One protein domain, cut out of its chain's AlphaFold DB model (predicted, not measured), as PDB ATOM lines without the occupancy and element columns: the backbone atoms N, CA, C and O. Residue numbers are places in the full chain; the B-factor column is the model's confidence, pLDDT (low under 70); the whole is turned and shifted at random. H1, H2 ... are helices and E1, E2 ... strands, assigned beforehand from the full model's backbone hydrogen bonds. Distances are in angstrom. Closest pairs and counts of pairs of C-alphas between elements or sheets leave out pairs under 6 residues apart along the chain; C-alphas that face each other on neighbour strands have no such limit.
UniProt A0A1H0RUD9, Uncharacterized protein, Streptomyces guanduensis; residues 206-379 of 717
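What this domain is: This is residues 206 to 379 of the 717 residues of an uncharacterized protein of Streptomyces guanduensis (UniProt A0A1H0RUD9). A four-stranded parallel sheet makes the middle of the domain, with H1 and H2 packed over one face and H3 and H5 over the other; H4 packs on the far side of H3 and H5. Residues 280 to 285, in the long loop between H2 and E2, stick out. The printed part has 174 residues, with five named helices and four named strands in the order H1 E1 H2 E2 H3 H4 E3 H5 E4, and the sheet's order is E1 E4 E3 E2. The class is mixed, helices and strands, with under half of the residues in named elements. The whole is compact, with a radius of gyration of the C-alphas of 16.4 A, yet elongated, spanning 52 by 34 by 25 A.

Where its parts are: Start at the sheet: E1 is residues 247 to 251, E4 370 to 375, E3 342 to 346 and E2 300 to 303. E4, 16.4 A long, ends at C-alpha 375, (173.100, 197.674, 166.666). Find C-alpha 220 at (192.250, 194.232, 167.686); there H1 begins and runs 16.2 A to 231. H2 is residues 257 to 270, 19.6 A; H3 309 to 320, 16.5 A; H4 330 to 336; H5 354 to 366, 18.3 A.

How they stand to each other: Look first across the sheet: N 248 of E1 and O 371 of E4 are 2.8 A apart, N 345 of E3 and O 372 of E4 2.9 A, and N 344 of E3 and O 300 of E2 2.8 A, each within hydrogen-bond range. H1 is on the sheet over E1 and E4, at a height of 10.8 A. On the same face, H2 touches H1 at a shallow tilt of 29 degrees, the same way, closest at the C-alphas of Gly 223 and Thr 262, 6.1 A. On the opposite face H5 lies over E4, along the strands at 12 degrees on the local plane. H3, on the same face as H5, touches it with residues 309 to 313 alone; the closest C-alphas, of Ala 309 and Leu 357, are 4.6 A apart. H4 is not on the sheet; it touches H3, closest at the C-alphas of Ala 313 and Pro 330, 5.5 A. E3, H5, E4 and E2, H3 H4, E3 are strand-helix-strand units, parallel neighbour strands with helices between, and E1, H2, E2 is a split one, with E4 and E3 between its strands; each crossover is right-handed. In the five helices every O i to N i+4 pair is within hydrogen-bond range.

The domain as a whole: The C-alphas farthest apart, of Thr 284 and Pro 327, are 52.0 A apart. The printed part has no cut. The links H1 to E1 and H2 to E2 are long, 15 and 29 residues. The model's pLDDT is under 70 in residues 210 to 217, 234 to 244 and 278 to 288.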
ATOM      1  N   SER A 206     178.461 209.578 157.489       89.75
ATOM      2  CA  SER A 206     178.443 209.352 158.947       89.75
ATOM      3  C   SER A 206     179.291 208.150 159.393       89.75
ATOM      4  O   SER A 206     179.689 208.057 160.560       89.75
ATOM      5  N   LEU A 207     179.619 207.238 158.471       90.94
ATOM      6  CA  LEU A 207     180.494 206.087 158.697       90.94
ATOM      7  C   LEU A 207     181.953 206.360 158.290       90.94
ATOM      8  O   LEU A 207     182.836 205.597 158.676       90.94
ATOM      9  N   GLN A 208     182.234 207.457 157.579       88.31
ATOM     10  CA  GLN A 208     183.596 207.848 157.185       88.31
ATOM     11  C   GLN A 208     184.339 208.613 158.295       88.31
ATOM     12  O   GLN A 208     185.561 208.514 158.409       88.31
ATOM     13  N   ALA A 209     183.623 209.378 159.127       72.31
ATOM     14  CA  ALA A 209     184.227 210.270 160.117       72.31
ATOM     15  C   ALA A 209     184.873 209.524 161.305       72.31
ATOM     16  O   ALA A 209     184.192 209.054 162.221       72.31
ATOM     17  N   LEU A 210     186.206 209.463 161.349       63.66
ATOM     18  CA  LEU A 210     186.938 209.121 162.573       63.66
ATOM     19  C   LEU A 210     186.851 210.299 163.569       63.66
ATOM     20  O   LEU A 210     187.069 211.438 163.151       63.66
ATOM     21  N   PRO A 211     186.531 210.072 164.862       52.62
ATOM     22  CA  PRO A 211     186.466 211.154 165.842       52.62
ATOM     23  C   PRO A 211     187.820 211.878 165.971       52.62
ATOM     24  O   PRO A 211     188.841 211.209 166.155       52.62
ATOM     25  N   PRO A 212     187.869 213.220 165.898       46.28
ATOM     26  CA  PRO A 212     189.118 213.955 166.053       46.28
ATOM     27  C   PRO A 212     189.655 213.844 167.487       46.28
ATOM     28  O   PRO A 212     188.900 213.905 168.455       46.28
ATOM     29  N   GLY A 213     190.977 213.722 167.625       47.09
ATOM     30  CA  GLY A 213     191.675 213.800 168.915       47.09
ATOM     31  C   GLY A 213     191.781 212.500 169.722       47.09
ATOM     32  O   GLY A 213     192.553 212.468 170.676       47.09
ATOM     33  N   LEU A 214     191.094 211.417 169.341       47.81
ATOM     34  CA  LEU A 214     191.358 210.103 169.936       47.81
ATOM     35  C   LEU A 214     192.624 209.490 169.309       47.81
ATOM     36  O   LEU A 214     192.676 209.349 168.083       47.81
ATOM     37  N   PRO A 215     193.640 209.082 170.101       49.62
ATOM     38  CA  PRO A 215     194.673 208.186 169.591       49.62
ATOM     39  C   PRO A 215     194.010 206.891 169.109       49.62
ATOM     40  O   PRO A 215     192.949 206.515 169.605       49.62
ATOM     41  N   ALA A 216     194.635 206.212 168.143       59.16
ATOM     42  CA  ALA A 216     194.080 205.058 167.431       59.16
ATOM     43  C   ALA A 216     193.995 203.775 168.290       59.16
ATOM     44  O   ALA A 216     194.563 202.736 167.954       59.16
ATOM     45  N   LEU A 217     193.259 203.850 169.399       68.44
ATOM     46  CA  LEU A 217     192.772 202.720 170.171       68.44
ATOM     47  C   LEU A 217     191.763 201.973 169.299       68.44
ATOM     48  O   LEU A 217     190.632 202.405 169.086       68.44
ATOM     49  N   ILE A 218     192.234 200.861 168.750       81.94
ATOM     50  CA  ILE A 218     191.473 199.909 167.953       81.94
ATOM     51  C   ILE A 218     191.314 198.657 168.811       81.94
ATOM     52  O   ILE A 218     192.292 198.205 169.398       81.94
ATOM     53  N   ASP A 219     190.114 198.078 168.868       88.94
ATOM     54  CA  ASP A 219     189.887 196.746 169.442       88.94
ATOM     55  C   ASP A 219     190.437 195.716 168.430       88.94
ATOM     56  O   ASP A 219     189.819 195.505 167.379       88.94
ATOM     57  N   PRO A 220     191.607 195.088 168.679       87.62
ATOM     58  CA  PRO A 220     192.250 194.232 167.686       87.62
ATOM     59  C   PRO A 220     191.455 192.943 167.460       87.62
ATOM     60  O   PRO A 220     191.444 192.402 166.353       87.62
ATOM     61  N   HIS A 221     190.734 192.461 168.477       89.56
ATOM     62  CA  HIS A 221     189.900 191.270 168.369       89.56
ATOM     63  C   HIS A 221     188.632 191.552 167.563       89.56
ATOM     64  O   HIS A 221     188.236 190.729 166.737       89.56
ATOM     65  N   PHE A 222     188.001 192.711 167.756       92.12
ATOM     66  CA  PHE A 222     186.873 193.131 166.930       92.12
ATOM     67  C   PHE A 222     187.308 193.416 165.491       92.12
ATOM     68  O   PHE A 222     186.673 192.894 164.577       92.12
ATOM     69  N   GLY A 223     188.429 194.116 165.286       91.25
ATOM     70  CA  GLY A 223     189.029 194.329 163.966       91.25
ATOM     71  C   GLY A 223     189.297 193.016 163.227       91.25
ATOM     72  O   GLY A 223     188.854 192.851 162.091       91.25
ATOM     73  N   ARG A 224     189.903 192.022 163.898       89.69
ATOM     74  CA  ARG A 224     190.118 190.682 163.327       89.69
ATOM     75  C   ARG A 224     188.817 189.971 162.971       89.69
ATOM     76  O   ARG A 224     188.687 189.499 161.846       89.69
ATOM     77  N   ARG A 225     187.814 189.980 163.858       90.38
ATOM     78  CA  ARG A 225     186.485 189.416 163.553       90.38
ATOM     79  C   ARG A 225     185.815 190.112 162.364       90.38
ATOM     80  O   ARG A 225     185.106 189.448 161.609       90.38
ATOM     81  N   LEU A 226     185.983 191.423 162.198       92.69
ATOM     82  CA  LEU A 226     185.454 192.150 161.040       92.69
ATOM     83  C   LEU A 226     186.208 191.764 159.760       92.69
ATOM     84  O   LEU A 226     185.572 191.451 158.759       92.69
ATOM     85  N   ALA A 227     187.539 191.701 159.791       89.88
ATOM     86  CA  ALA A 227     188.355 191.308 158.644       89.88
ATOM     87  C   ALA A 227     188.121 189.855 158.195       89.88
ATOM     88  O   ALA A 227     187.960 189.605 156.999       89.88
ATOM     89  N   GLU A 228     188.018 188.911 159.137       87.50
ATOM     90  CA  GLU A 228     187.582 187.526 158.898       87.50
ATOM     91  C   GLU A 228     186.212 187.476 158.197       87.50
ATOM     92  O   GLU A 228     186.006 186.651 157.306       87.50
ATOM     93  N   TRP A 229     185.294 188.384 158.548       89.50
ATOM     94  CA  TRP A 229     183.978 188.467 157.919       89.50
ATOM     95  C   TRP A 229     184.020 189.089 156.519       89.50
ATOM     96  O   TRP A 229     183.503 188.483 155.582       89.50
ATOM     97  N   PHE A 230     184.665 190.244 156.327       89.75
ATOM     98  CA  PHE A 230     184.797 190.878 155.003       89.75
ATOM     99  C   PHE A 230     185.495 189.960 153.986       89.75
ATOM    100  O   PHE A 230     185.173 189.973 152.801       89.75
ATOM    101  N   ARG A 231     186.401 189.093 154.453       85.25
ATOM    102  CA  ARG A 231     187.074 188.070 153.642       85.25
ATOM    103  C   ARG A 231     186.145 186.929 153.189       85.25
ATOM    104  O   ARG A 231     186.336 186.380 152.101       85.25
ATOM    105  N   GLY A 232     185.123 186.600 153.985       81.50
ATOM    106  CA  GLY A 232     184.137 185.557 153.685       81.50
ATOM    107  C   GLY A 232     184.776 184.178 153.500       81.50
ATOM    108  O   GLY A 232     185.703 183.820 154.215       81.50
ATOM    109  N   ASP A 233     184.323 183.413 152.508       70.75
ATOM    110  CA  ASP A 233     184.909 182.106 152.155       70.75
ATOM    111  C   ASP A 233     186.335 182.199 151.554       70.75
ATOM    112  O   ASP A 233     186.960 181.172 151.272       70.75
ATOM    113  N   SER A 234     186.874 183.403 151.329       66.81
ATOM    114  CA  SER A 234     188.207 183.584 150.738       66.81
ATOM    115  C   SER A 234     189.312 183.176 151.709       66.81
ATOM    116  O   SER A 234     189.188 183.327 152.926       66.81
ATOM    117  N   ARG A 235     190.426 182.680 151.164       65.06
ATOM    118  CA  ARG A 235     191.625 182.352 151.941       65.06
ATOM    119  C   ARG A 235     192.383 183.636 152.306       65.06
ATOM    120  O   ARG A 235     192.544 184.504 151.454       65.06
ATOM    121  N   GLY A 236     192.798 183.761 153.561       58.12
ATOM    122  CA  GLY A 236     193.603 184.857 154.093       58.12
ATOM    123  C   GLY A 236     195.112 184.614 153.994       58.12
ATOM    124  O   GLY A 236     195.529 183.555 153.515       58.12
ATOM    125  N   PRO A 237     195.919 185.590 154.453       59.31
ATOM    126  CA  PRO A 237     197.383 185.537 154.382       59.31
ATOM    127  C   PRO A 237     197.970 184.372 155.188       59.31
ATOM    128  O   PRO A 237     198.850 183.656 154.725       59.31
ATOM    129  N   ASP A 238     197.378 184.103 156.353       63.00
ATOM    130  CA  ASP A 238     197.677 182.973 157.241       63.00
ATOM    131  C   ASP A 238     197.234 181.601 156.688       63.00
ATOM    132  O   ASP A 238     197.317 180.575 157.368       63.00
ATOM    133  N   GLY A 239     196.704 181.569 155.464       64.00
ATOM    134  CA  GLY A 239     196.199 180.371 154.819       64.00
ATOM    135  C   GLY A 239     194.883 179.838 155.394       64.00
ATOM    136  O   GLY A 239     194.441 178.781 154.925       64.00
ATOM    137  N   ARG A 240     194.238 180.521 156.350       65.19
ATOM    138  CA  ARG A 240     192.897 180.171 156.851       65.19
ATOM    139  C   ARG A 240     191.822 180.750 155.939       65.19
ATOM    140  O   ARG A 240     192.074 181.680 155.184       65.19
ATOM    141  N   HIS A 241     190.612 180.205 155.980       64.88
ATOM    142  CA  HIS A 241     189.458 180.886 155.385       64.88
ATOM    143  C   HIS A 241     188.924 181.934 156.371       64.88
ATOM    144  O   HIS A 241     189.151 181.814 157.577       64.88
ATOM    145  N   GLY A 242     188.228 182.961 155.875       63.62
ATOM    146  CA  GLY A 242     187.393 183.799 156.739       63.62
ATOM    147  C   GLY A 242     186.242 182.996 157.358       63.62
ATOM    148  O   GLY A 242     186.077 181.805 157.087       63.62
ATOM    149  N   ASP A 243     185.423 183.635 158.197       68.00
ATOM    150  CA  ASP A 243     184.439 182.909 159.020       68.00
ATOM    151  C   ASP A 243     183.292 182.247 158.223       68.00
ATOM    152  O   ASP A 243     182.504 181.487 158.788       68.00
ATOM    153  N   GLY A 244     183.195 182.525 156.915       69.69
ATOM    154  CA  GLY A 244     182.181 181.972 156.010       69.69
ATOM    155  C   GLY A 244     180.740 182.343 156.379       69.69
ATOM    156  O   GLY A 244     179.797 181.839 155.766       69.69
ATOM    157  N   SER A 245     180.541 183.208 157.378       78.94
ATOM    158  CA  SER A 245     179.216 183.575 157.854       78.94
ATOM    159  C   SER A 245     178.571 184.573 156.897       78.94
ATOM    160  O   SER A 245     179.193 185.517 156.392       78.94
ATOM    161  N   GLN A 246     177.298 184.325 156.611       86.62
ATOM    162  CA  GLN A 246     176.510 185.174 155.731       86.62
ATOM    163  C   GLN A 246     176.044 186.430 156.470       86.62
ATOM    164  O   GLN A 246     176.241 187.536 155.977       86.62
ATOM    165  N   VAL A 247     175.471 186.250 157.663       92.19
ATOM    166  CA  VAL A 247     175.006 187.336 158.528       92.19
ATOM    167  C   VAL A 247     175.874 187.401 159.775       92.19
ATOM    168  O   VAL A 247     176.083 186.388 160.447       92.19
ATOM    169  N   LYS A 248     176.339 188.604 160.102       92.44
ATOM    170  CA  LYS A 248     177.057 188.926 161.331       92.44
ATOM    171  C   LYS A 248     176.336 190.066 162.031       92.44
ATOM    172  O   LYS A 248     175.978 191.051 161.400       92.44
ATOM    173  N   ILE A 249     176.121 189.937 163.335       94.44
ATOM    174  CA  ILE A 249     175.464 190.965 164.146       94.44
ATOM    175  C   ILE A 249     176.464 191.437 165.199       94.44
ATOM    176  O   ILE A 249     177.128 190.616 165.832       94.44
ATOM    177  N   SER A 250     176.618 192.751 165.342       94.62
ATOM    178  CA  SER A 250     177.544 193.385 166.284       94.62
ATOM    179  C   SER A 250     176.835 194.469 167.088       94.62
ATOM    180  O   SER A 250     176.167 195.323 166.516       94.62
ATOM    181  N   LEU A 251     177.023 194.457 168.408       95.00
ATOM    182  CA  LEU A 251     176.601 195.540 169.294       95.00
ATOM    183  C   LEU A 251     177.762 196.537 169.439       95.00
ATOM    184  O   LEU A 251     178.822 196.187 169.969       95.00
ATOM    185  N   VAL A 252     177.571 197.758 168.938       93.50
ATOM    186  CA  VAL A 252     178.533 198.871 168.995       93.50
ATOM    187  C   VAL A 252     177.800 200.086 169.554       93.50
ATOM    188  O   VAL A 252     177.253 200.908 168.808       93.50
ATOM    189  N   ARG A 253     177.772 200.152 170.888       90.00
ATOM    190  CA  ARG A 253     177.142 201.231 171.651       90.00
ATOM    191  C   ARG A 253     177.760 202.585 171.297       90.00
ATOM    192  O   ARG A 253     178.916 202.667 170.885       90.00
ATOM    193  N   THR A 254     176.984 203.647 171.466       83.19
ATOM    194  CA  THR A 254     177.372 205.014 171.079       83.19
ATOM    195  C   THR A 254     178.485 205.597 171.967       83.19
ATOM    196  O   THR A 254     179.246 206.447 171.511       83.19
ATOM    197  N   ASP A 255     178.630 205.102 173.200       85.06
ATOM    198  CA  ASP A 255     179.722 205.412 174.134       85.06
ATOM    199  C   ASP A 255     181.013 204.605 173.871       85.06
ATOM    200  O   ASP A 255     182.109 205.060 174.210       85.06
ATOM    201  N   ASP A 256     180.922 203.450 173.200       89.94
ATOM    202  CA  ASP A 256     182.063 202.612 172.803       89.94
ATOM    203  C   ASP A 256     182.788 203.194 171.573       89.94
ATOM    204  O   ASP A 256     182.751 202.687 170.445       89.94
ATOM    205  N   THR A 257     183.475 204.312 171.812       87.62
ATOM    206  CA  THR A 257     184.273 205.031 170.806       87.62
ATOM    207  C   THR A 257     185.381 204.170 170.190       87.62
ATOM    208  O   THR A 257     185.707 204.357 169.016       87.62
ATOM    209  N   VAL A 258     185.914 203.190 170.930       89.75
ATOM    210  CA  VAL A 258     186.956 202.260 170.469       89.75
ATOM    211  C   VAL A 258     186.393 201.292 169.433       89.75
ATOM    212  O   VAL A 258     186.953 201.170 168.337       89.75
ATOM    213  N   ARG A 259     185.258 200.632 169.703       91.25
ATOM    214  CA  ARG A 259     184.617 199.770 168.697       91.25
ATOM    215  C   ARG A 259     184.021 200.560 167.546       91.25
ATOM    216  O   ARG A 259     184.110 200.089 166.416       91.25
ATOM    217  N   LEU A 260     183.484 201.757 167.778       90.50
ATOM    218  CA  LEU A 260     183.007 202.616 166.694       90.50
ATOM    219  C   LEU A 260     184.157 203.041 165.764       90.50
ATOM    220  O   LEU A 260     184.037 202.911 164.546       90.50
ATOM    221  N   GLY A 261     185.295 203.471 166.319       89.06
ATOM    222  CA  GLY A 261     186.507 203.776 165.552       89.06
ATOM    223  C   GLY A 261     187.057 202.555 164.810       89.06
ATOM    224  O   GLY A 261     187.412 202.651 163.636       89.06
ATOM    225  N   THR A 262     187.039 201.384 165.456       91.88
ATOM    226  CA  THR A 262     187.423 200.096 164.852       91.88
ATOM    227  C   THR A 262     186.531 199.732 163.669       91.88
ATOM    228  O   THR A 262     187.045 199.441 162.593       91.88
ATOM    229  N   LEU A 263     185.206 199.813 163.833       93.69
ATOM    230  CA  LEU A 263     184.232 199.568 162.770       93.69
ATOM    231  C   LEU A 263     184.478 200.504 161.585       93.69
ATOM    232  O   LEU A 263     184.673 200.022 160.472       93.69
ATOM    233  N   ARG A 264     184.531 201.824 161.818       92.25
ATOM    234  CA  ARG A 264     184.775 202.817 160.757       92.25
ATOM    235  C   ARG A 264     186.103 202.559 160.034       92.25
ATOM    236  O   ARG A 264     186.128 202.543 158.806       92.25
ATOM    237  N   ARG A 265     187.185 202.250 160.763       91.00
ATOM    238  CA  ARG A 265     188.476 201.854 160.169       91.00
ATOM    239  C   ARG A 265     188.340 200.601 159.296       91.00
ATOM    240  O   ARG A 265     188.857 200.595 158.183       91.00
ATOM    241  N   SER A 266     187.650 199.558 159.761       92.75
ATOM    242  CA  SER A 266     187.426 198.341 158.971       92.75
ATOM    243  C   SER A 266     186.583 198.601 157.717       92.75
ATOM    244  O   SER A 266     186.902 198.037 156.675       92.75
ATOM    245  N   LEU A 267     185.571 199.475 157.772       94.38
ATOM    246  CA  LEU A 267     184.785 199.868 156.592       94.38
ATOM    247  C   LEU A 267     185.648 200.573 155.544       94.38
ATOM    248  O   LEU A 267     185.651 200.171 154.384       94.38
ATOM    249  N   LEU A 268     186.429 201.574 155.961       92.00
ATOM    250  CA  LEU A 268     187.330 202.309 155.070       92.00
ATOM    251  C   LEU A 268     188.408 201.400 154.463       92.00
ATOM    252  O   LEU A 268     188.758 201.565 153.302       92.00
ATOM    253  N   LEU A 269     188.924 200.423 155.217       90.25
ATOM    254  CA  LEU A 269     189.878 199.440 154.693       90.25
ATOM    255  C   LEU A 269     189.228 198.432 153.727       90.25
ATOM    256  O   LEU A 269     189.889 198.005 152.783       90.25
ATOM    257  N   ALA A 270     187.975 198.029 153.954       91.44
ATOM    258  CA  ALA A 270     187.271 197.065 153.104       91.44
ATOM    259  C   ALA A 270     186.744 197.681 151.794       91.44
ATOM    260  O   ALA A 270     186.563 196.959 150.810       91.44
ATOM    261  N   ASP A 271     186.498 198.993 151.776       92.12
ATOM    262  CA  ASP A 271     186.077 199.740 150.590       92.12
ATOM    263  C   ASP A 271     187.170 199.806 149.497       92.12
ATOM    264  O   ASP A 271     188.358 199.596 149.747       92.12
ATOM    265  N   ARG A 272     186.754 200.089 148.257       90.00
ATOM    266  CA  ARG A 272     187.634 200.232 147.086       90.00
ATOM    267  C   ARG A 272     188.088 201.673 146.836       90.00
ATOM    268  O   ARG A 272     189.195 201.857 146.346       90.00
ATOM    269  N   GLU A 273     187.267 202.677 147.159       91.88
ATOM    270  CA  GLU A 273     187.541 204.094 146.852       91.88
ATOM    271  C   GLU A 273     188.255 204.807 148.011       91.88
ATOM    272  O   GLU A 273     189.197 205.569 147.803       91.88
ATOM    273  N   LEU A 274     187.819 204.545 149.246       90.69
ATOM    274  CA  LEU A 274     188.228 205.262 150.458       90.69
ATOM    275  C   LEU A 274     189.405 204.616 151.211       90.69
ATOM    276  O   LEU A 274     189.852 205.162 152.224       90.69
ATOM    277  N   ARG A 275     189.925 203.473 150.741       87.19
ATOM    278  CA  ARG A 275     191.026 202.746 151.396       87.19
ATOM    279  C   ARG A 275     192.305 203.596 151.449       87.19
ATOM    280  O   ARG A 275     192.844 203.935 150.391       87.19
ATOM    281  N   PRO A 276     192.858 203.902 152.641       81.88
ATOM    282  CA  PRO A 276     194.075 204.704 152.757       81.88
ATOM    283  C   PRO A 276     195.265 204.090 152.008       81.88
ATOM    284  O   PRO A 276     195.518 202.892 152.114       81.88
ATOM    285  N   HIS A 277     196.042 204.911 151.300       72.62
ATOM    286  CA  HIS A 277     197.284 204.485 150.630       72.62
ATOM    287  C   HIS A 277     198.329 203.930 151.618       72.62
ATOM    288  O   HIS A 277     199.039 202.975 151.319       72.62
ATOM    289  N   SER A 278     198.357 204.446 152.851       61.62
ATOM    290  CA  SER A 278     199.221 203.944 153.929       61.62
ATOM    291  C   SER A 278     198.934 202.495 154.350       61.62
ATOM    292  O   SER A 278     199.789 201.880 154.984       61.62
ATOM    293  N   ALA A 279     197.775 201.928 153.991       58.91
ATOM    294  CA  ALA A 279     197.467 200.516 154.228       58.91
ATOM    295  C   ALA A 279     198.207 199.560 153.269       58.91
ATOM    296  O   ALA A 279     198.250 198.362 153.532       58.91
ATOM    297  N   GLU A 280     198.779 200.071 152.173       56.19
ATOM    298  CA  GLU A 280     199.597 199.305 151.219       56.19
ATOM    299  C   GLU A 280     201.094 199.511 151.478       56.19
ATOM    300  O   GLU A 280     201.863 198.555 151.456       56.19
ATOM    301  N   SER A 281     201.515 200.737 151.820       43.62
ATOM    302  CA  SER A 281     202.927 201.061 152.092       43.62
ATOM    303  C   SER A 281     203.472 200.514 153.421       43.62
ATOM    304  O   SER A 281     204.664 200.655 153.694       43.62
ATOM    305  N   ALA A 282     202.638 199.886 154.256       42.41
ATOM    306  CA  ALA A 282     203.064 199.175 155.462       42.41
ATOM    307  C   ALA A 282     203.727 197.829 155.093       42.41
ATOM    308  O   ALA A 282     203.154 196.752 155.277       42.41
ATOM    309  N   GLY A 283     204.940 197.906 154.536       36.56
ATOM    310  CA  GLY A 283     205.724 196.748 154.107       36.56
ATOM    311  C   GLY A 283     205.873 195.692 155.207       36.56
ATOM    312  O   GLY A 283     205.999 196.012 156.388       36.56
ATOM    313  N   THR A 284     205.848 194.415 154.815       35.81
ATOM    314  CA  THR A 284     205.945 193.235 155.705       35.81
ATOM    315  C   THR A 284     204.869 193.098 156.800       35.81
ATOM    316  O   THR A 284     205.026 192.263 157.687       35.81
ATOM    317  N   GLY A 285     203.757 193.848 156.743       37.59
ATOM    318  CA  GLY A 285     202.640 193.640 157.684       37.59
ATOM    319  C   GLY A 285     201.254 194.170 157.289       37.59
ATOM    320  O   GLY A 285     200.265 193.688 157.823       37.59
ATOM    321  N   GLY A 286     201.126 195.122 156.359       44.06
ATOM    322  CA  GLY A 286     199.843 195.790 156.068       44.06
ATOM    323  C   GLY A 286     198.798 194.945 155.329       44.06
ATOM    324  O   GLY A 286     197.605 195.075 155.595       44.06
ATOM    325  N   ALA A 287     199.233 194.075 154.414       50.94
ATOM    326  CA  ALA A 287     198.358 193.134 153.707       50.94
ATOM    327  C   ALA A 287     198.231 191.779 154.432       50.94
ATOM    328  O   ALA A 287     197.235 191.078 154.246       50.94
ATOM    329  N   ASP A 288     199.223 191.445 155.264       58.69
ATOM    330  CA  ASP A 288     199.327 190.165 155.970       58.69
ATOM    331  C   ASP A 288     198.727 190.191 157.388       58.69
ATOM    332  O   ASP A 288     198.462 189.129 157.955       58.69
ATOM    333  N   ASP A 289     198.456 191.376 157.957       74.44
ATOM    334  CA  ASP A 289     197.725 191.516 159.221       74.44
ATOM    335  C   ASP A 289     196.318 190.892 159.085       74.44
ATOM    336  O   ASP A 289     195.484 191.390 158.317       74.44
ATOM    337  N   PRO A 290     195.991 189.828 159.849       75.50
ATOM    338  CA  PRO A 290     194.681 189.190 159.771       75.50
ATOM    339  C   PRO A 290     193.528 190.136 160.143       75.50
ATOM    340  O   PRO A 290     192.394 189.853 159.740       75.50
ATOM    341  N   ALA A 291     193.799 191.237 160.862       81.81
ATOM    342  CA  ALA A 291     192.847 192.292 161.216       81.81
ATOM    343  C   ALA A 291     192.621 193.360 160.133       81.81
ATOM    344  O   ALA A 291     191.722 194.192 160.285       81.81
ATOM    345  N   VAL A 292     193.350 193.315 159.013       83.94
ATOM    346  CA  VAL A 292     193.067 194.151 157.841       83.94
ATOM    347  C   VAL A 292     192.091 193.419 156.904       83.94
ATOM    348  O   VAL A 292     192.384 192.317 156.423       83.94
ATOM    349  N   PRO A 293     190.903 193.990 156.621       87.62
ATOM    350  CA  PRO A 293     189.996 193.421 155.635       87.62
ATOM    351  C   PRO A 293     190.568 193.570 154.215       87.62
ATOM    352  O   PRO A 293     191.279 194.540 153.920       87.62
ATOM    353  N   PRO A 294     190.254 192.629 153.310       85.38
ATOM    354  CA  PRO A 294     190.673 192.725 151.920       85.38
ATOM    355  C   PRO A 294     189.908 193.848 151.193       85.38
ATOM    356  O   PRO A 294     188.728 194.071 151.487       85.38
ATOM    357  N   PRO A 295     190.545 194.548 150.238       84.62
ATOM    358  CA  PRO A 295     189.890 195.600 149.469       84.62
ATOM    359  C   PRO A 295     188.791 195.015 148.581       84.62
ATOM    360  O   PRO A 295     188.937 193.939 148.000       84.62
ATOM    361  N   GLY A 296     187.665 195.718 148.489       86.06
ATOM    362  CA  GLY A 296     186.483 195.200 147.807       86.06
ATOM    363  C   GLY A 296     185.796 194.037 148.525       86.06
ATOM    364  O   GLY A 296     184.959 193.370 147.920       86.06
ATOM    365  N   GLY A 297     186.124 193.797 149.800       88.81
ATOM    366  CA  GLY A 297     185.322 192.957 150.694       88.81
ATOM    367  C   GLY A 297     184.015 193.627 151.139       88.81
ATOM    368  O   GLY A 297     183.191 192.975 151.770       88.81
ATOM    369  N   LEU A 298     183.828 194.912 150.820       92.25
ATOM    370  CA  LEU A 298     182.630 195.708 151.069       92.25
ATOM    371  C   LEU A 298     182.057 196.230 149.744       92.25
ATOM    372  O   LEU A 298     182.809 196.733 148.905       92.25
ATOM    373  N   ASP A 299     180.732 196.168 149.583       93.38
ATOM    374  CA  ASP A 299     180.042 196.751 148.429       93.38
ATOM    375  C   ASP A 299     179.134 197.926 148.816       93.38
ATOM    376  O   ASP A 299     179.016 198.858 148.023       93.38
ATOM    377  N   LEU A 300     178.517 197.925 150.007       96.50
ATOM    378  CA  LEU A 300     177.693 199.031 150.515       96.50
ATOM    379  C   LEU A 300     177.728 199.083 152.051       96.50
ATOM    380  O   LEU A 300     177.516 198.066 152.700       96.50
ATOM    381  N   ALA A 301     177.952 200.257 152.636       97.81
ATOM    382  CA  ALA A 301     177.844 200.523 154.067       97.81
ATOM    383  C   ALA A 301     177.002 201.778 154.303       97.81
ATOM    384  O   ALA A 301     177.372 202.871 153.870       97.81
ATOM    385  N   VAL A 302     175.882 201.606 154.997       97.94
ATOM    386  CA  VAL A 302     174.862 202.640 155.187       97.94
ATOM    387  C   VAL A 302     174.472 202.796 156.649       97.94
ATOM    388  O   VAL A 302     174.519 201.845 157.435       97.94
ATOM    389  N   ASP A 303     174.083 204.016 156.993       96.81
ATOM    390  CA  ASP A 303     173.585 204.396 158.312       96.81
ATOM    391  C   ASP A 303     172.073 204.629 158.211       96.81
ATOM    392  O   ASP A 303     171.620 205.541 157.516       96.81
ATOM    393  N   VAL A 304     171.291 203.749 158.840       97.75
ATOM    394  CA  VAL A 304     169.818 203.749 158.771       97.75
ATOM    395  C   VAL A 304     169.165 204.416 159.982       97.75
ATOM    396  O   VAL A 304     167.946 204.356 160.124       97.75
ATOM    397  N   THR A 305     169.954 205.083 160.826       96.19
ATOM    398  CA  THR A 305     169.463 205.914 161.932       96.19
ATOM    399  C   THR A 305     168.478 206.966 161.398       96.19
ATOM    400  O   THR A 305     168.852 207.795 160.563       96.19
ATOM    401  N   GLY A 306     167.217 206.928 161.841       97.38
ATOM    402  CA  GLY A 306     166.146 207.797 161.327       97.38
ATOM    403  C   GLY A 306     165.851 207.609 159.830       97.38
ATOM    404  O   GLY A 306     165.719 208.592 159.089       97.38
ATOM    405  N   ARG A 307     165.872 206.354 159.349       98.00
ATOM    406  CA  ARG A 307     165.526 205.959 157.972       98.00
ATOM    407  C   ARG A 307     164.500 204.825 157.949       98.00
ATOM    408  O   ARG A 307     164.450 203.993 158.852       98.00
ATOM    409  N   THR A 308     163.748 204.760 156.854       97.69
ATOM    410  CA  THR A 308     162.755 203.719 156.545       97.69
ATOM    411  C   THR A 308     163.368 202.504 155.846       97.69
ATOM    412  O   THR A 308     164.459 202.581 155.266       97.69
ATOM    413  N   ALA A 309     162.644 201.382 155.827       97.06
ATOM    414  CA  ALA A 309     163.068 200.187 155.090       97.06
ATOM    415  C   ALA A 309     163.153 200.459 153.574       97.06
ATOM    416  O   ALA A 309     164.127 200.085 152.918       97.06
ATOM    417  N   HIS A 310     162.186 201.211 153.043       96.19
ATOM    418  CA  HIS A 310     162.142 201.625 151.639       96.19
ATOM    419  C   HIS A 310     163.356 202.474 151.217       96.19
ATOM    420  O   HIS A 310     163.887 202.317 150.117       96.19
ATOM    421  N   TRP A 311     163.862 203.344 152.103       96.88
ATOM    422  CA  TRP A 311     165.085 204.109 151.835       96.88
ATOM    423  C   TRP A 311     166.301 203.189 151.655       96.88
ATOM    424  O   TRP A 311     167.100 203.397 150.736       96.88
ATOM    425  N   LEU A 312     166.424 202.145 152.486       97.62
ATOM    426  CA  LEU A 312     167.475 201.138 152.322       97.62
ATOM    427  C   LEU A 312     167.295 200.371 151.008       97.62
ATOM    428  O   LEU A 312     168.270 200.190 150.279       97.62
ATOM    429  N   ALA A 313     166.068 199.961 150.684       97.00
ATOM    430  CA  ALA A 313     165.770 199.265 149.438       97.00
ATOM    431  C   ALA A 313     166.177 200.114 148.218       97.00
ATOM    432  O   ALA A 313     166.889 199.623 147.346       97.00
ATOM    433  N   GLN A 314     165.873 201.415 148.192       95.56
ATOM    434  CA  GLN A 314     166.348 202.290 147.114       95.56
ATOM    435  C   GLN A 314     167.886 202.401 147.084       95.56
ATOM    436  O   GLN A 314     168.477 202.306 146.010       95.56
ATOM    437  N   ARG A 315     168.575 202.525 148.234       95.94
ATOM    438  CA  ARG A 315     170.058 202.548 148.276       95.94
ATOM    439  C   ARG A 315     170.687 201.250 147.761       95.94
ATOM    440  O   ARG A 315     171.744 201.310 147.131       95.94
ATOM    441  N   VAL A 316     170.060 200.103 148.020       96.50
ATOM    442  CA  VAL A 316     170.494 198.791 147.519       96.50
ATOM    443  C   VAL A 316     170.196 198.654 146.022       96.50
ATOM    444  O   VAL A 316     171.079 198.226 145.282       96.50
ATOM    445  N   ALA A 317     169.022 199.081 145.550       94.31
ATOM    446  CA  ALA A 317     168.659 199.072 144.131       94.31
ATOM    447  C   ALA A 317     169.594 199.964 143.289       94.31
ATOM    448  O   ALA A 317     170.157 199.486 142.302       94.31
ATOM    449  N   ASP A 318     169.859 201.199 143.745       93.00
ATOM    450  CA  ASP A 318     170.867 202.106 143.171       93.00
ATOM    451  C   ASP A 318     172.227 201.398 143.045       93.00
ATOM    452  O   ASP A 318     172.903 201.477 142.019       93.00
ATOM    453  N   ARG A 319     172.644 200.685 144.101       94.19
ATOM    454  CA  ARG A 319     173.954 200.027 144.165       94.19
ATOM    455  C   ARG A 319     174.037 198.770 143.302       94.19
ATOM    456  O   ARG A 319     175.105 198.458 142.774       94.19
ATOM    457  N   LEU A 320     172.931 198.053 143.145       92.56
ATOM    458  CA  LEU A 320     172.797 196.937 142.215       92.56
ATOM    459  C   LEU A 320     172.651 197.411 140.757       92.56
ATOM    460  O   LEU A 320     172.793 196.586 139.852       92.56
ATOM    461  N   GLY A 321     172.473 198.713 140.512       90.38
ATOM    462  CA  GLY A 321     172.317 199.277 139.170       90.38
ATOM    463  C   GLY A 321     170.992 198.872 138.537       90.38
ATOM    464  O   GLY A 321     170.944 198.577 137.346       90.38
ATOM    465  N   LEU A 322     169.942 198.766 139.354       90.12
ATOM    466  CA  LEU A 322     168.606 198.428 138.880       90.12
ATOM    467  C   LEU A 322     167.960 199.681 138.264       90.12
ATOM    468  O   LEU A 322     168.106 200.761 138.843       90.12
ATOM    469  N   PRO A 323     167.270 199.573 137.111       82.50
ATOM    470  CA  PRO A 323     166.703 200.734 136.431       82.50
ATOM    471  C   PRO A 323     165.708 201.474 137.329       82.50
ATOM    472  O   PRO A 323     164.783 200.873 137.877       82.50
ATOM    473  N   ALA A 324     165.910 202.782 137.508       80.44
ATOM    474  CA  ALA A 324     165.068 203.607 138.376       80.44
ATOM    475  C   ALA A 324     163.668 203.855 137.784       80.44
ATOM    476  O   ALA A 324     162.733 204.132 138.529       80.44
ATOM    477  N   ASP A 325     163.554 203.740 136.461       82.56
ATOM    478  CA  ASP A 325     162.366 203.872 135.615       82.56
ATOM    479  C   ASP A 325     161.500 202.601 135.536       82.56
ATOM    480  O   ASP A 325     160.376 202.660 135.037       82.56
ATOM    481  N   ASP A 326     161.983 201.473 136.064       83.69
ATOM    482  CA  ASP A 326     161.161 200.282 136.289       83.69
ATOM    483  C   ASP A 326     160.069 200.599 137.340       83.69
ATOM    484  O   ASP A 326     160.411 201.013 138.455       83.69
ATOM    485  N   PRO A 327     158.768 200.438 137.009       87.62
ATOM    486  CA  PRO A 327     157.659 200.782 137.897       87.62
ATOM    487  C   PRO A 327     157.501 199.833 139.094       87.62
ATOM    488  O   PRO A 327     156.721 200.144 139.996       87.62
ATOM    489  N   ALA A 328     158.186 198.685 139.114       90.44
ATOM    490  CA  ALA A 328     158.155 197.782 140.257       90.44
ATOM    491  C   ALA A 328     158.823 198.423 141.496       90.44
ATOM    492  O   ALA A 328     159.823 199.144 141.376       90.44
ATOM    493  N   PRO A 329     158.317 198.167 142.716       91.50
ATOM    494  CA  PRO A 329     158.910 198.715 143.931       91.50
ATOM    495  C   PRO A 329     160.366 198.223 144.110       91.50
ATOM    496  O   PRO A 329     160.721 197.140 143.626       91.50
ATOM    497  N   PRO A 330     161.262 199.007 144.752       92.00
ATOM    498  CA  PRO A 330     162.671 198.640 144.935       92.00
ATOM    499  C   PRO A 330     162.887 197.224 145.482       92.00
ATOM    500  O   PRO A 330     163.810 196.537 145.059       92.00
ATOM    501  N   GLU A 331     162.021 196.782 146.388       91.56
ATOM    502  CA  GLU A 331     162.057 195.492 147.066       91.56
ATOM    503  C   GLU A 331     161.845 194.326 146.076       91.56
ATOM    504  O   GLU A 331     162.617 193.365 146.076       91.56
ATOM    505  N   GLU A 332     160.874 194.437 145.164       90.75
ATOM    506  CA  GLU A 332     160.625 193.445 144.104       90.75
ATOM    507  C   GLU A 332     161.752 193.426 143.063       90.75
ATOM    508  O   GLU A 332     162.250 192.356 142.698       90.75
ATOM    509  N   ARG A 333     162.225 194.611 142.644       91.31
ATOM    510  CA  ARG A 333     163.374 194.742 141.730       91.31
ATOM    511  C   ARG A 333     164.624 194.096 142.323       91.31
ATOM    512  O   ARG A 333     165.340 193.376 141.624       91.31
ATOM    513  N   ILE A 334     164.865 194.297 143.622       92.38
ATOM    514  CA  ILE A 334     165.931 193.624 144.366       92.38
ATOM    515  C   ILE A 334     165.723 192.115 144.346       92.38
ATOM    516  O   ILE A 334     166.668 191.411 144.011       92.38
ATOM    517  N   GLN A 335     164.531 191.591 144.652       89.44
ATOM    518  CA  GLN A 335     164.301 190.141 144.638       89.44
ATOM    519  C   GLN A 335     164.605 189.502 143.274       89.44
ATOM    520  O   GLN A 335     165.249 188.452 143.241       89.44
ATOM    521  N   ALA A 336     164.247 190.158 142.167       87.06
ATOM    522  CA  ALA A 336     164.548 189.694 140.811       87.06
ATOM    523  C   ALA A 336     166.034 189.830 140.398       87.06
ATOM    524  O   ALA A 336     166.478 189.190 139.438       87.06
ATOM    525  N   ALA A 337     166.828 190.647 141.098       86.69
ATOM    526  CA  ALA A 337     168.209 190.949 140.729       86.69
ATOM    527  C   ALA A 337     169.151 189.742 140.891       86.69
ATOM    528  O   ALA A 337     169.170 189.075 141.924       86.69
ATOM    529  N   ARG A 338     170.014 189.489 139.898       81.25
ATOM    530  CA  ARG A 338     171.034 188.420 139.974       81.25
ATOM    531  C   ARG A 338     172.320 188.772 140.738       81.25
ATOM    532  O   ARG A 338     172.848 187.860 141.370       81.25
ATOM    533  N   PRO A 339     172.873 190.000 140.667       84.19
ATOM    534  CA  PRO A 339     174.064 190.337 141.442       84.19
ATOM    535  C   PRO A 339     173.748 190.319 142.940       84.19
ATOM    536  O   PRO A 339     172.652 190.706 143.347       84.19
ATOM    537  N   THR A 340     174.721 189.895 143.741       87.19
ATOM    538  CA  THR A 340     174.666 189.968 145.205       87.19
ATOM    539  C   THR A 340     175.586 191.075 145.718       87.19
ATOM    540  O   THR A 340     176.367 191.663 144.960       87.19
ATOM    541  N   LEU A 341     175.484 191.404 147.003       90.75
ATOM    542  CA  LEU A 341     176.332 192.406 147.644       90.75
ATOM    543  C   LEU A 341     176.769 192.015 149.061       90.75
ATOM    544  O   LEU A 341     176.102 191.257 149.771       90.75
ATOM    545  N   THR A 342     177.891 192.596 149.490       93.75
ATOM    546  CA  THR A 342     178.283 192.647 150.901       93.75
ATOM    547  C   THR A 342     177.847 193.982 151.503       93.75
ATOM    548  O   THR A 342     178.435 195.029 151.215       93.75
ATOM    549  N   LEU A 343     176.791 193.928 152.319       96.31
ATOM    550  CA  LEU A 343     176.113 195.054 152.955       96.31
ATOM    551  C   LEU A 343     176.532 195.214 154.420       96.31
ATOM    552  O   LEU A 343     176.577 194.243 155.178       96.31
ATOM    553  N   VAL A 344     176.729 196.456 154.846       98.12
ATOM    554  CA  VAL A 344     176.787 196.848 156.256       98.12
ATOM    555  C   VAL A 344     175.651 197.819 156.537       98.12
ATOM    556  O   VAL A 344     175.509 198.818 155.834       98.12
ATOM    557  N   VAL A 345     174.860 197.535 157.568       98.31
ATOM    558  CA  VAL A 345     173.751 198.388 158.014       98.31
ATOM    559  C   VAL A 345     173.984 198.758 159.471       98.31
ATOM    560  O   VAL A 345     174.013 197.879 160.333       98.31
ATOM    561  N   ALA A 346     174.184 200.045 159.744       97.19
ATOM    562  CA  ALA A 346     174.412 200.571 161.087       97.19
ATOM    563  C   ALA A 346     173.209 201.371 161.597       97.19
ATOM    564  O   ALA A 346     172.584 202.087 160.823       97.19
ATOM    565  N   GLY A 347     172.900 201.243 162.893       95.75
ATOM    566  CA  GLY A 347     171.739 201.895 163.510       95.75
ATOM    567  C   GLY A 347     170.424 201.149 163.262       95.75
ATOM    568  O   GLY A 347     169.379 201.776 163.158       95.75
ATOM    569  N   VAL A 348     170.454 199.814 163.128       96.88
ATOM    570  CA  VAL A 348     169.260 199.002 162.790       96.88
ATOM    571  C   VAL A 348     168.122 199.197 163.803       96.88
ATOM    572  O   VAL A 348     166.965 199.329 163.412       96.88
ATOM    573  N   ASP A 349     168.450 199.258 165.094       96.12
ATOM    574  CA  ASP A 349     167.526 199.544 166.199       96.12
ATOM    575  C   ASP A 349     167.098 201.015 166.316       96.12
ATOM    576  O   ASP A 349     166.135 201.299 167.021       96.12
ATOM    577  N   GLU A 350     167.774 201.929 165.616       95.88
ATOM    578  CA  GLU A 350     167.491 203.374 165.591       95.88
ATOM    579  C   GLU A 350     166.868 203.825 164.253       95.88
ATOM    580  O   GLU A 350     166.809 205.018 163.950       95.88
ATOM    581  N   SER A 351     166.421 202.872 163.429       97.31
ATOM    582  CA  SER A 351     165.642 203.135 162.217       97.31
ATOM    583  C   SER A 351     164.193 203.511 162.548       97.31
ATOM    584  O   SER A 351     163.690 203.183 163.624       97.31
ATOM    585  N   ASP A 352     163.497 204.173 161.618       97.62
ATOM    586  CA  ASP A 352     162.089 204.562 161.811       97.62
ATOM    587  C   ASP A 352     161.150 203.337 161.786       97.62
ATOM    588  O   ASP A 352     160.049 203.361 162.336       97.62
ATOM    589  N   GLU A 353     161.580 202.251 161.134       96.81
ATOM    590  CA  GLU A 353     160.769 201.062 160.850       96.81
ATOM    591  C   GLU A 353     161.546 199.749 161.093       96.81
ATOM    592  O   GLU A 353     161.684 198.926 160.179       96.81
ATOM    593  N   PRO A 354     162.050 199.487 162.316       95.38
ATOM    594  CA  PRO A 354     162.978 198.383 162.578       95.38
ATOM    595  C   PRO A 354     162.403 197.003 162.227       95.38
ATOM    596  O   PRO A 354     163.142 196.119 161.799       95.38
ATOM    597  N   GLY A 355     161.084 196.810 162.350       95.12
ATOM    598  CA  GLY A 355     160.410 195.579 161.925       95.12
ATOM    599  C   GLY A 355     160.497 195.346 160.413       95.12
ATOM    600  O   GLY A 355     161.026 194.322 159.989       95.12
ATOM    601  N   GLN A 356     160.048 196.319 159.612       96.00
ATOM    602  CA  GLN A 356     160.083 196.244 158.143       96.00
ATOM    603  C   GLN A 356     161.522 196.148 157.618       96.00
ATOM    604  O   GLN A 356     161.801 195.429 156.658       96.00
ATOM    605  N   LEU A 357     162.459 196.832 158.284       97.12
ATOM    606  CA  LEU A 357     163.882 196.756 157.981       97.12
ATOM    607  C   LEU A 357     164.428 195.332 158.182       97.12
ATOM    608  O   LEU A 357     165.150 194.836 157.317       97.12
ATOM    609  N   LEU A 358     164.076 194.649 159.278       96.81
ATOM    610  CA  LEU A 358     164.468 193.248 159.479       96.81
ATOM    611  C   LEU A 358     163.858 192.314 158.428       96.81
ATOM    612  O   LEU A 358     164.543 191.392 157.985       96.81
ATOM    613  N   ASP A 359     162.630 192.574 157.983       95.44
ATOM    614  CA  ASP A 359     161.970 191.771 156.951       95.44
ATOM    615  C   ASP A 359     162.639 191.957 155.571       95.44
ATOM    616  O   ASP A 359     162.870 190.979 154.856       95.44
ATOM    617  N   LEU A 360     163.076 193.176 155.223       96.50
ATOM    618  CA  LEU A 360     163.926 193.433 154.048       96.50
ATOM    619  C   LEU A 360     165.301 192.748 154.170       96.50
ATOM    620  O   LEU A 360     165.790 192.139 153.216       96.50
ATOM    621  N   LEU A 361     165.929 192.794 155.348       97.06
ATOM    622  CA  LEU A 361     167.208 192.119 155.595       97.06
ATOM    623  C   LEU A 361     167.074 190.589 155.526       97.06
ATOM    624  O   LEU A 361     167.992 189.921 155.052       97.06
ATOM    625  N   ALA A 362     165.927 190.023 155.912       94.56
ATOM    626  CA  ALA A 362     165.622 188.607 155.717       94.56
ATOM    627  C   ALA A 362     165.509 188.238 154.226       94.56
ATOM    628  O   ALA A 362     166.014 187.187 153.823       94.56
ATOM    629  N   GLN A 363     164.929 189.109 153.393       94.00
ATOM    630  CA  GLN A 363     164.866 188.916 151.936       94.00
ATOM    631  C   GLN A 363     166.258 188.965 151.291       94.00
ATOM    632  O   GLN A 363     166.615 188.055 150.545       94.00
ATOM    633  N   LEU A 364     167.087 189.962 151.628       94.38
ATOM    634  CA  LEU A 364     168.487 190.029 151.179       94.38
ATOM    635  C   LEU A 364     169.262 188.773 151.613       94.38
ATOM    636  O   LEU A 364     169.944 188.128 150.816       94.38
ATOM    637  N   ARG A 365     169.070 188.328 152.857       92.56
ATOM    638  CA  ARG A 365     169.639 187.067 153.340       92.56
ATOM    639  C   ARG A 365     169.152 185.853 152.521       92.56
ATOM    640  O   ARG A 365     169.943 184.956 152.239       92.56
ATOM    641  N   ALA A 366     167.884 185.789 152.122       90.00
ATOM    642  CA  ALA A 366     167.376 184.695 151.286       90.00
ATOM    643  C   ALA A 366     168.017 184.663 149.882       90.00
ATOM    644  O   ALA A 366     168.142 183.592 149.294       90.00
ATOM    645  N   ARG A 367     168.493 185.813 149.385       89.50
ATOM    646  CA  ARG A 367     169.204 185.978 148.104       89.50
ATOM    647  C   ARG A 367     170.706 185.654 148.148       89.50
ATOM    648  O   ARG A 367     171.418 185.919 147.186       89.50
ATOM    649  N   GLU A 368     171.198 185.105 149.258       87.56
ATOM    650  CA  GLU A 368     172.629 184.889 149.533       87.56
ATOM    651  C   GLU A 368     173.467 186.185 149.700       87.56
ATOM    652  O   GLU A 368     174.696 186.111 149.784       87.56
ATOM    653  N   ASP A 369     172.837 187.363 149.853       91.00
ATOM    654  CA  ASP A 369     173.548 188.606 150.195       91.00
ATOM    655  C   ASP A 369     174.209 188.496 151.583       91.00
ATOM    656  O   ASP A 369     173.707 187.816 152.490       91.00
ATOM    657  N   ARG A 370     175.363 189.151 151.762       92.88
ATOM    658  CA  ARG A 370     176.153 189.086 153.003       92.88
ATOM    659  C   ARG A 370     175.915 190.333 153.840       92.88
ATOM    660  O   ARG A 370     176.161 191.433 153.364       92.88
ATOM    661  N   LEU A 371     175.470 190.168 155.084       96.00
ATOM    662  CA  LEU A 371     174.979 191.262 155.925       96.00
ATOM    663  C   LEU A 371     175.791 191.398 157.221       96.00
ATOM    664  O   LEU A 371     175.860 190.457 158.011       96.00
ATOM    665  N   LEU A 372     176.347 192.579 157.487       97.19
ATOM    666  CA  LEU A 372     176.839 192.970 158.809       97.19
ATOM    667  C   LEU A 372     175.876 193.996 159.402       97.19
ATOM    668  O   LEU A 372     175.781 195.124 158.926       97.19
ATOM    669  N   LEU A 373     175.167 193.596 160.450       97.94
ATOM    670  CA  LEU A 373     174.203 194.434 161.148       97.94
ATOM    671  C   LEU A 373     174.847 194.999 162.409       97.94
ATOM    672  O   LEU A 373     175.355 194.242 163.243       97.94
ATOM    673  N   VAL A 374     174.830 196.320 162.548       97.38
ATOM    674  CA  VAL A 374     175.392 197.025 163.699       97.38
ATOM    675  C   VAL A 374     174.268 197.690 164.479       97.38
ATOM    676  O   VAL A 374     173.611 198.610 163.991       97.38
ATOM    677  N   PHE A 375     174.084 197.202 165.700       97.12
ATOM    678  CA  PHE A 375     173.100 197.674 166.666       97.12
ATOM    679  C   PHE A 375     173.758 198.595 167.693       97.12
ATOM    680  O   PHE A 375     174.932 198.399 168.032       97.12
ATOM    681  N   ARG A 376     173.010 199.568 168.221       94.44
ATOM    682  CA  ARG A 376     173.453 200.421 169.338       94.44
ATOM    683  C   ARG A 376     173.063 199.844 170.689       94.44
ATOM    684  O   ARG A 376     173.874 199.875 171.614       94.44
ATOM    685  N   HIS A 377     171.872 199.262 170.782       92.69
ATOM    686  CA  HIS A 377     171.274 198.795 172.026       92.69
ATOM    687  C   HIS A 377     170.912 197.304 171.976       92.69
ATOM    688  O   HIS A 377     170.568 196.749 170.931       92.69
ATOM    689  N   ASP A 378     170.965 196.654 173.140       91.94
ATOM    690  CA  ASP A 378     170.491 195.279 173.332       91.94
ATOM    691  C   ASP A 378     168.968 195.319 173.552       91.94
ATOM    692  O   ASP A 378     168.483 195.519 174.664       91.94
ATOM    693  N   THR A 379     168.225 195.281 172.446       91.50
ATOM    694  CA  THR A 379     166.767 195.479 172.375       91.50
ATOM    695  C   THR A 379     166.045 194.227 171.886       91.50
ATOM    696  O   THR A 379     166.656 193.295 171.360       91.50
TER     697      THR A 379